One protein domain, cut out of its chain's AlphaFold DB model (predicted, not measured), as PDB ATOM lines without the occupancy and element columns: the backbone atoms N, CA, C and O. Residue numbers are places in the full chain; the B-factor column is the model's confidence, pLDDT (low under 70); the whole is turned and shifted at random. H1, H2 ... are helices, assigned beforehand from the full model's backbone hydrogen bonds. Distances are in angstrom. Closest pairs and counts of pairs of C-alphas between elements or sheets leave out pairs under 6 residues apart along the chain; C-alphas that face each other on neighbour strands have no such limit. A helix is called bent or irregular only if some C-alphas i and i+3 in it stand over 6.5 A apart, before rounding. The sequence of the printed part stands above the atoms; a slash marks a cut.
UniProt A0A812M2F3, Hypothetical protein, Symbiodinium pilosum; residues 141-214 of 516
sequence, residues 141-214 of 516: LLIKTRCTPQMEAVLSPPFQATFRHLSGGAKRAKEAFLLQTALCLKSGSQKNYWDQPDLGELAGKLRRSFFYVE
ATOM      1  N   LEU A 141     107.361  52.713  90.517       86.50
ATOM      2  CA  LEU A 141     106.320  53.731  90.391       86.50
ATOM      3  C   LEU A 141     106.362  54.724  91.561       86.50
ATOM      4  O   LEU A 141     106.263  55.926  91.345       86.50
ATOM      5  N   LEU A 142     106.543  54.228  92.788       88.62
ATOM      6  CA  LEU A 142     106.590  55.060  93.993       88.62
ATOM      7  C   LEU A 142     107.822  55.974  94.033       88.62
ATOM      8  O   LEU A 142     107.736  57.104  94.506       88.62
ATOM      9  N   ILE A 143     108.962  55.501  93.524       89.19
ATOM     10  CA  ILE A 143     110.159  56.330  93.345       89.19
ATOM     11  C   ILE A 143     109.869  57.419  92.318       89.19
ATOM     12  O   ILE A 143     110.090  58.590  92.611       89.19
ATOM     13  N   LYS A 144     109.299  57.066  91.159       90.06
ATOM     14  CA  LYS A 144     108.950  58.050  90.128       90.06
ATOM     15  C   LYS A 144     108.029  59.139  90.677       90.06
ATOM     16  O   LYS A 144     108.330  60.318  90.524       90.06
ATOM     17  N   THR A 145     106.941  58.770  91.352       92.38
ATOM     18  CA  THR A 145     105.955  59.742  91.853       92.38
ATOM     19  C   THR A 145     106.498  60.652  92.951       92.38
ATOM     20  O   THR A 145     106.014  61.770  93.089       92.38
ATOM     21  N   ARG A 146     107.498  60.210  93.725       93.06
ATOM     22  CA  ARG A 146     108.103  61.023  94.791       93.06
ATOM     23  C   ARG A 146     109.309  61.837  94.334       93.06
ATOM     24  O   ARG A 146     109.426  62.991  94.725       93.06
ATOM     25  N   CYS A 147     110.193  61.256  93.526       93.19
ATOM     26  CA  CYS A 147     111.452  61.891  93.139       93.19
ATOM     27  C   CYS A 147     111.265  62.943  92.046       93.19
ATOM     28  O   CYS A 147     111.891  63.992  92.131       93.19
ATOM     29  N   THR A 148     110.385  62.706  91.067       95.06
ATOM     30  CA  THR A 148     110.151  63.644  89.950       95.06
ATOM     31  C   THR A 148     109.859  65.076  90.429       95.06
ATOM     32  O   THR A 148     110.652  65.959  90.104       95.06
ATOM     33  N   PRO A 149     108.836  65.333  91.276       96.50
ATOM     34  CA  PRO A 149     108.527  66.701  91.701       96.50
ATOM     35  C   PRO A 149     109.644  67.335  92.541       96.50
ATOM     36  O   PRO A 149     109.830  68.546  92.512       96.50
ATOM     37  N   GLN A 150     110.413  66.534  93.285       95.94
ATOM     38  CA  GLN A 150     111.546  67.036  94.068       95.94
ATOM     39  C   GLN A 150     112.707  67.463  93.164       95.94
ATOM     40  O   GLN A 150     113.289  68.522  93.377       95.94
ATOM     41  N   MET A 151     113.026  66.666  92.142       97.00
ATOM     42  CA  MET A 151     114.071  66.991  91.169       97.00
ATOM     43  C   MET A 151     113.682  68.215  90.336       97.00
ATOM     44  O   MET A 151     114.513  69.091  90.127       97.00
ATOM     45  N   GLU A 152     112.419  68.317  89.918       97.50
ATOM     46  CA  GLU A 152     111.887  69.498  89.228       97.50
ATOM     47  C   GLU A 152     111.930  70.751  90.110       97.50
ATOM     48  O   GLU A 152     112.344  71.809  89.642       97.50
ATOM     49  N   ALA A 153     111.580  70.639  91.396       97.44
ATOM     50  CA  ALA A 153     111.675  71.753  92.338       97.44
ATOM     51  C   ALA A 153     113.124  72.239  92.513       97.44
ATOM     52  O   ALA A 153     113.371  73.443  92.506       97.44
ATOM     53  N   VAL A 154     114.089  71.321  92.606       97.50
ATOM     54  CA  VAL A 154     115.525  71.648  92.673       97.50
ATOM     55  C   VAL A 154     116.035  72.262  91.361       97.50
ATOM     56  O   VAL A 154     116.881  73.151  91.370       97.50
ATOM     57  N   LEU A 155     115.517  71.810  90.218       97.62
ATOM     58  CA  LEU A 155     115.843  72.366  88.903       97.62
ATOM     59  C   LEU A 155     115.106  73.673  88.595       97.62
ATOM     60  O   LEU A 155     115.357  74.282  87.556       97.62
ATOM     61  N   SER A 156     114.198  74.110  89.466       97.94
ATOM     62  CA  SER A 156     113.439  75.329  89.232       97.94
ATOM     63  C   SER A 156     114.358  76.563  89.280       97.94
ATOM     64  O   SER A 156     115.237  76.648  90.146       97.94
ATOM     65  N   PRO A 157     114.144  77.564  88.402       97.50
ATOM     66  CA  PRO A 157     114.887  78.823  88.440       97.50
ATOM     67  C   PRO A 157     114.958  79.503  89.821       97.50
ATOM     68  O   PRO A 157     116.055  79.921  90.198       97.50
ATOM     69  N   PRO A 158     113.870  79.596  90.623       97.56
ATOM     70  CA  PRO A 158     113.947  80.238  91.936       97.56
ATOM     71  C   PRO A 158     114.855  79.484  92.910       97.56
ATOM     72  O   PRO A 158     115.583  80.119  93.676       97.56
ATOM     73  N   PHE A 159     114.864  78.147  92.866       97.19
ATOM     74  CA  PHE A 159     115.784  77.362  93.683       97.19
ATOM     75  C   PHE A 159     117.232  77.603  93.256       97.19
ATOM     76  O   PHE A 159     118.065  77.905  94.105       97.19
ATOM     77  N   GLN A 160     117.533  77.526  91.956       96.56
ATOM     78  CA  GLN A 160     118.898  77.703  91.447       96.56
ATOM     79  C   GLN A 160     119.459  79.098  91.739       96.56
ATOM     80  O   GLN A 160     120.602  79.212  92.181       96.56
ATOM     81  N   ALA A 161     118.655  80.147  91.552       94.50
ATOM     82  CA  ALA A 161     119.048  81.513  91.889       94.50
ATOM     83  C   ALA A 161     119.359  81.640  93.387       94.50
ATOM     84  O   ALA A 161     120.429  82.111  93.766       94.50
ATOM     85  N   THR A 162     118.463  81.136  94.241       94.94
ATOM     86  CA  THR A 162     118.670  81.150  95.697       94.94
ATOM     87  C   THR A 162     119.932  80.378  96.073       94.94
ATOM     88  O   THR A 162     120.753  80.883  96.832       94.94
ATOM     89  N   PHE A 163     120.117  79.179  95.514       95.25
ATOM     90  CA  PHE A 163     121.257  78.320  95.801       95.25
ATOM     91  C   PHE A 163     122.580  78.995  95.439       95.25
ATOM     92  O   PHE A 163     123.478  79.011  96.273       95.25
ATOM     93  N   ARG A 164     122.698  79.618  94.260       92.94
ATOM     94  CA  ARG A 164     123.914  80.355  93.868       92.94
ATOM     95  C   ARG A 164     124.248  81.463  94.867       92.94
ATOM     96  O   ARG A 164     125.364  81.510  95.376       92.94
ATOM     97  N   HIS A 165     123.254  82.254  95.269       93.25
ATOM     98  CA  HIS A 165     123.444  83.414  96.148       93.25
ATOM     99  C   HIS A 165     123.563  83.110  97.656       93.25
ATOM    100  O   HIS A 165     123.705  84.039  98.451       93.25
ATOM    101  N   LEU A 166     123.534  81.845  98.091       91.88
ATOM    102  CA  LEU A 166     123.785  81.495  99.498       91.88
ATOM    103  C   LEU A 166     125.244  81.817  99.884       91.88
ATOM    104  O   LEU A 166     126.159  81.101  99.478       91.88
ATOM    105  N   SER A 167     125.469  82.855 100.692       89.44
ATOM    106  CA  SER A 167     126.804  83.313 101.113       89.44
ATOM    107  C   SER A 167     127.178  82.901 102.550       89.44
ATOM    108  O   SER A 167     126.319  82.538 103.359       89.44
ATOM    109  N   GLY A 168     128.487  82.936 102.855       76.00
ATOM    110  CA  GLY A 168     129.120  82.969 104.189       76.00
ATOM    111  C   GLY A 168     128.689  81.908 105.210       76.00
ATOM    112  O   GLY A 168     129.407  80.944 105.472       76.00
ATOM    113  N   GLY A 169     127.512  82.083 105.813       82.25
ATOM    114  CA  GLY A 169     126.960  81.177 106.825       82.25
ATOM    115  C   GLY A 169     126.327  79.901 106.256       82.25
ATOM    116  O   GLY A 169     126.201  78.904 106.964       82.25
ATOM    117  N   ALA A 170     125.964  79.895 104.971       89.50
ATOM    118  CA  ALA A 170     125.246  78.783 104.344       89.50
ATOM    119  C   ALA A 170     126.152  77.750 103.645       89.50
ATOM    120  O   ALA A 170     125.641  76.775 103.092       89.50
ATOM    121  N   LYS A 171     127.485  77.904 103.691       88.06
ATOM    122  CA  LYS A 171     128.436  77.003 103.006       88.06
ATOM    123  C   LYS A 171     128.251  75.533 103.399       88.06
ATOM    124  O   LYS A 171     128.190  74.664 102.535       88.06
ATOM    125  N   ARG A 172     128.066  75.253 104.693       86.12
ATOM    126  CA  ARG A 172     127.801  73.885 105.178       86.12
ATOM    127  C   ARG A 172     126.483  73.321 104.650       86.12
ATOM    128  O   ARG A 172     126.416  72.142 104.325       86.12
ATOM    129  N   ALA A 173     125.445  74.152 104.545       88.50
ATOM    130  CA  ALA A 173     124.153  73.730 104.010       88.50
ATOM    131  C   ALA A 173     124.230  73.457 102.498       88.50
ATOM    132  O   ALA A 173     123.699  72.445 102.044       88.50
ATOM    133  N   LYS A 174     124.945  74.305 101.738       92.62
ATOM    134  CA  LYS A 174     125.246  74.084 100.312       92.62
ATOM    135  C   LYS A 174     125.947  72.749 100.102       92.62
ATOM    136  O   LYS A 174     125.505  71.926  99.309       92.62
ATOM    137  N   GLU A 175     127.012  72.518 100.854       91.38
ATOM    138  CA  GLU A 175     127.789  71.293 100.759       91.38
ATOM    139  C   GLU A 175     126.978  70.049 101.141       91.38
ATOM    140  O   GLU A 175     127.002  69.057 100.414       91.38
ATOM    141  N   ALA A 176     126.220  70.104 102.240       89.56
ATOM    142  CA  ALA A 176     125.350  69.006 102.651       89.56
ATOM    143  C   ALA A 176     124.312  68.679 101.566       89.56
ATOM    144  O   ALA A 176     124.092  67.507 101.252       89.56
ATOM    145  N   PHE A 177     123.725  69.706 100.946       93.19
ATOM    146  CA  PHE A 177     122.804  69.547  99.827       93.19
ATOM    147  C   PHE A 177     123.474  68.896  98.606       93.19
ATOM    148  O   PHE A 177     122.924  67.942  98.046       93.19
ATOM    149  N   LEU A 178     124.660  69.366  98.203       95.06
ATOM    150  CA  LEU A 178     125.406  68.792  97.077       95.06
ATOM    151  C   LEU A 178     125.767  67.333  97.348       95.06
ATOM    152  O   LEU A 178     125.568  66.477  96.489       95.06
ATOM    153  N   LEU A 179     126.219  67.025  98.561       93.94
ATOM    154  CA  LEU A 179     126.580  65.671  98.954       93.94
ATOM    155  C   LEU A 179     125.366  64.742  98.900       93.94
ATOM    156  O   LEU A 179     125.431  63.665  98.307       93.94
ATOM    157  N   GLN A 180     124.232  65.177  99.453       92.31
ATOM    158  CA  GLN A 180     122.993  64.406  99.441       92.31
ATOM    159  C   GLN A 180     122.463  64.202  98.013       92.31
ATOM    160  O   GLN A 180     122.003  63.109  97.670       92.31
ATOM    161  N   THR A 181     122.588  65.219  97.158       94.75
ATOM    162  CA  THR A 181     122.218  65.147  95.738       94.75
ATOM    163  C   THR A 181     123.112  64.165  94.981       94.75
ATOM    164  O   THR A 181     122.601  63.268  94.309       94.75
ATOM    165  N   ALA A 182     124.434  64.261  95.139       95.56
ATOM    166  CA  ALA A 182     125.402  63.366  94.509       95.56
ATOM    167  C   ALA A 182     125.211  61.906  94.962       95.56
ATOM    168  O   ALA A 182     125.166  60.997  94.130       95.56
ATOM    169  N   LEU A 183     125.006  61.667  96.264       92.44
ATOM    170  CA  LEU A 183     124.706  60.335  96.807       92.44
ATOM    171  C   LEU A 183     123.396  59.768  96.248       92.44
ATOM    172  O   LEU A 183     123.341  58.591  95.883       92.44
ATOM    173  N   CYS A 184     122.351  60.593  96.133       92.94
ATOM    174  CA  CYS A 184     121.080  60.193  95.532       92.94
ATOM    175  C   CYS A 184     121.268  59.779  94.064       92.94
ATOM    176  O   CYS A 184     120.877  58.672  93.676       92.94
ATOM    177  N   LEU A 185     121.942  60.619  93.272       95.19
ATOM    178  CA  LEU A 185     122.244  60.366  91.862       95.19
ATOM    179  C   LEU A 185     123.104  59.109  91.675       95.19
ATOM    180  O   LEU A 185     122.830  58.308  90.779       95.19
ATOM    181  N   LYS A 186     124.101  58.874  92.532       94.56
ATOM    182  CA  LYS A 186     124.914  57.651  92.497       94.56
ATOM    183  C   LYS A 186     124.100  56.411  92.871       94.56
ATOM    184  O   LYS A 186     124.136  55.417  92.148       94.56
ATOM    185  N   SER A 187     123.304  56.476  93.942       90.62
ATOM    186  CA  SER A 187     122.486  55.343  94.400       90.62
ATOM    187  C   SER A 187     121.434  54.934  93.373       90.62
ATOM    188  O   SER A 187     121.215  53.742  93.155       90.62
ATOM    189  N   GLY A 188     120.781  55.899  92.721       91.88
ATOM    190  CA  GLY A 188     119.816  55.570  91.678       91.88
ATOM    191  C   GLY A 188     120.466  55.047  90.399       91.88
ATOM    192  O   GLY A 188     119.848  54.226  89.726       91.88
ATOM    193  N   SER A 189     121.725  55.408  90.120       93.06
ATOM    194  CA  SER A 189     122.479  54.860  88.988       93.06
ATOM    195  C   SER A 189     122.806  53.391  89.232       93.06
ATOM    196  O   SER A 189     122.565  52.560  88.372       93.06
ATOM    197  N   GLN A 190     123.277  53.051  90.436       89.06
ATOM    198  CA  GLN A 190     123.579  51.667  90.826       89.06
ATOM    199  C   GLN A 190     122.339  50.762  90.846       89.06
ATOM    200  O   GLN A 190     122.448  49.549  90.692       89.06
ATOM    201  N   LYS A 191     121.157  51.343  91.075       88.44
ATOM    202  CA  LYS A 191     119.876  50.627  91.139       88.44
ATOM    203  C   LYS A 191     119.082  50.703  89.835       88.44
ATOM    204  O   LYS A 191     117.931  50.266  89.824       88.44
ATOM    205  N   ASN A 192     119.668  51.252  88.769       91.00
ATOM    206  CA  ASN A 192     119.041  51.409  87.455       91.00
ATOM    207  C   ASN A 192     117.699  52.169  87.512       91.00
ATOM    208  O   ASN A 192     116.780  51.926  86.733       91.00
ATOM    209  N   TYR A 193     117.545  53.089  88.469       90.81
ATOM    210  CA  TYR A 193     116.347  53.930  88.568       90.81
ATOM    211  C   TYR A 193     116.292  54.974  87.450       90.81
ATOM    212  O   TYR A 193     115.207  55.420  87.079       90.81
ATOM    213  N   TRP A 194     117.455  55.335  86.909       93.12
ATOM    214  CA  TRP A 194     117.618  56.344  85.863       93.12
ATOM    215  C   TRP A 194     117.436  55.799  84.444       93.12
ATOM    216  O   TRP A 194     117.410  56.585  83.506       93.12
ATOM    217  N   ASP A 195     117.230  54.488  84.286       92.19
ATOM    218  CA  ASP A 195     116.893  53.865  82.996       92.19
ATOM    219  C   ASP A 195     115.514  54.319  82.484       92.19
ATOM    220  O   ASP A 195     115.185  54.166  81.307       92.19
ATOM    221  N   GLN A 196     114.674  54.871  83.366       92.25
ATOM    222  CA  GLN A 196     113.438  55.526  82.955       92.25
ATOM    223  C   GLN A 196     113.773  56.870  82.294       92.25
ATOM    224  O   GLN A 196     114.371  57.711  82.963       92.25
ATOM    225  N   PRO A 197     113.335  57.123  81.047       94.00
ATOM    226  CA  PRO A 197     113.770  58.283  80.268       94.00
ATOM    227  C   PRO A 197     113.510  59.613  80.988       94.00
ATOM    228  O   PRO A 197     114.423  60.421  81.109       94.00
ATOM    229  N   ASP A 198     112.315  59.788  81.564       94.62
ATOM    230  CA  ASP A 198     111.944  61.015  82.283       94.62
ATOM    231  C   ASP A 198     112.869  61.287  83.488       94.62
ATOM    232  O   ASP A 198     113.331  62.406  83.703       94.62
ATOM    233  N   LEU A 199     113.168  60.250  84.282       95.56
ATOM    234  CA  LEU A 199     114.036  60.380  85.458       95.56
ATOM    235  C   LEU A 199     115.507  60.522  85.062       95.56
ATOM    236  O   LEU A 199     116.232  61.277  85.704       95.56
ATOM    237  N   GLY A 200     115.942  59.817  84.015       96.31
ATOM    238  CA  GLY A 200     117.288  59.922  83.461       96.31
ATOM    239  C   GLY A 200     117.577  61.323  82.926       96.31
ATOM    240  O   GLY A 200     118.647  61.871  83.193       96.31
ATOM    241  N   GLU A 201     116.606  61.954  82.258       97.38
ATOM    242  CA  GLU A 201     116.730  63.335  81.789       97.38
ATOM    243  C   GLU A 201     116.855  64.324  82.957       97.38
ATOM    244  O   GLU A 201     117.759  65.163  82.959       97.38
ATOM    245  N   LEU A 202     115.997  64.206  83.978       97.69
ATOM    246  CA  LEU A 202     116.068  65.046  85.180       97.69
ATOM    247  C   LEU A 202     117.380  64.837  85.949       97.69
ATOM    248  O   LEU A 202     117.998  65.806  86.386       97.69
ATOM    249  N   ALA A 203     117.841  63.591  86.079       97.44
ATOM    250  CA  ALA A 203     119.116  63.266  86.712       97.44
ATOM    251  C   ALA A 203     120.293  63.880  85.941       97.44
ATOM    252  O   ALA A 203     121.176  64.482  86.551       97.44
ATOM    253  N   GLY A 204     120.279  63.795  84.607       97.25
ATOM    254  CA  GLY A 204     121.279  64.428  83.746       97.25
ATOM    255  C   GLY A 204     121.270  65.955  83.842       97.25
ATOM    256  O   GLY A 204     122.330  66.573  83.885       97.25
ATOM    257  N   LYS A 205     120.087  66.580  83.939       97.75
ATOM    258  CA  LYS A 205     119.966  68.026  84.191       97.75
ATOM    259  C   LYS A 205     120.557  68.407  85.547       97.75
ATOM    260  O   LYS A 205     121.356  69.330  85.592       97.75
ATOM    261  N   LEU A 206     120.249  67.672  86.621       97.50
ATOM    262  CA  LEU A 206     120.830  67.925  87.947       97.50
ATOM    263  C   LEU A 206     122.356  67.797  87.945       97.50
ATOM    264  O   LEU A 206     123.033  68.658  88.503       97.50
ATOM    265  N   ARG A 207     122.901  66.761  87.292       96.94
ATOM    266  CA  ARG A 207     124.356  66.597  87.139       96.94
ATOM    267  C   ARG A 207     124.987  67.813  86.475       96.94
ATOM    268  O   ARG A 207     125.929  68.375  87.020       96.94
ATOM    269  N   ARG A 208     124.416  68.266  85.356       96.94
ATOM    270  CA  ARG A 208     124.896  69.456  84.643       96.94
ATOM    271  C   ARG A 208     124.718  70.752  85.429       96.94
ATOM    272  O   ARG A 208     125.553  71.632  85.328       96.94
ATOM    273  N   SER A 209     123.652  70.890  86.212       96.38
ATOM    274  CA  SER A 209     123.401  72.125  86.963       96.38
ATOM    275  C   SER A 209     124.321  72.311  88.168       96.38
ATOM    276  O   SER A 209     124.604  73.454  88.509       96.38
ATOM    277  N   PHE A 210     124.754  71.229  88.824       96.56
ATOM    278  CA  PHE A 210     125.494  71.315  90.093       96.56
ATOM    279  C   PHE A 210     126.922  70.767  90.046       96.56
ATOM    280  O   PHE A 210     127.701  71.054  90.949       96.56
ATOM    281  N   PHE A 211     127.264  69.958  89.044       96.81
ATOM    282  CA  PHE A 211     128.542  69.242  88.999       96.81
ATOM    283  C   PHE A 211     129.245  69.333  87.644       96.81
ATOM    284  O   PHE A 211     130.208  68.604  87.416       96.81
ATOM    285  N   TYR A 212     128.765  70.183  86.737       96.25
ATOM    286  CA  TYR A 212     129.467  70.480  85.497       96.25
ATOM    287  C   TYR A 212     130.176  71.816  85.634       96.25
ATOM    288  O   TYR A 212     129.551  72.818  85.973       96.25
ATOM    289  N   VAL A 213     131.470  71.814  85.339       95.12
ATOM    290  CA  VAL A 213     132.284  73.027  85.293       95.12
ATOM    291  C   VAL A 213     132.794  73.186  83.869       95.12
ATOM    292  O   VAL A 213     133.322  72.239  83.276       95.12
ATOM    293  N   GLU A 214     132.606  74.373  83.296       94.00
ATOM    294  CA  GLU A 214     133.074  74.673  81.946       94.00
ATOM    295  C   GLU A 214     134.598  74.469  81.858       94.00
ATOM    296  O   GLU A 214     135.351  74.869  82.741       94.00
TER     297      GLU A 214
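Overview. This is residues 141 to 214 of the 516 residues of the protein "Hypothetical protein" of Symbiodinium pilosum (UniProt A0A812M2F3). Two sides of a loose frame run opposite ways: H1 followed by H2 makes one side, and the long helix H3 runs back as the other. H4 covers the gap between H1 and H3, packing on H1. The printed part has 74 residues with four named helices, H1, H2, H3 and H4 in chain order, and no named strand; the class is all helix. It is compact, with a radius of gyration of the C-alphas of 12.8 A and spans of 39 by 27 by 22 A.

Arrangement. Start with H1, residues 141 to 154; H2, residues 157 to 165, is close but not clearly touching, at a steep tilt of 57 degrees, with the C-alphas of Val 154 and Gln 160 closest at 7.0 A. Next look at H3, residues 168 to 190, which is close to H2 but not clearly touching; the closest C-alphas, of Phe 163 and Lys 174, are 7.4 A apart. H1 and H3 are apart. H4, residues 197 to 211, touches H1, the same way at a shallow tilt of 34 degrees, only just short of steep; the closest C-alphas, of Met 151 and Leu 202, are 6.6 A apart. H3 and H4 are close but not clearly touching, opposite ways at a tilt of 35.2 degrees, only just steep; the closest C-alphas, of Leu 185 and Ala 203, are 6.7 A apart. Every O i to N i+4 pair is within hydrogen-bond range in H2 and H4, against 8 of 10 in H1 and 17 of 19 in H3.

Along the chain. Find C-alpha 141 at (106.320, 53.731, 90.391), where H1 begins its 20.3 A; H2 follows with 12.4 A. H3 runs 34.5 A from C-alpha 168 at (129.120, 82.969, 104.189) and is irregular, with C-alphas 169 and 172 7.5 A apart. H4 covers 20.4 A and ends at C-alpha 211, (128.542, 69.242, 88.999).

Size, cuts and confidence. The C-alphas of Leu 141 and Gly 168 are the two farthest apart, at 39.6 A. Residues 167 to 172, of which 168 to 172 belong to H3, stand free. The links from H1 to H2 and from H2 to H3 are tight, and that from H3 to H4 is short. The printed part has no cut, and no printed residue is under 70 in pLDDT.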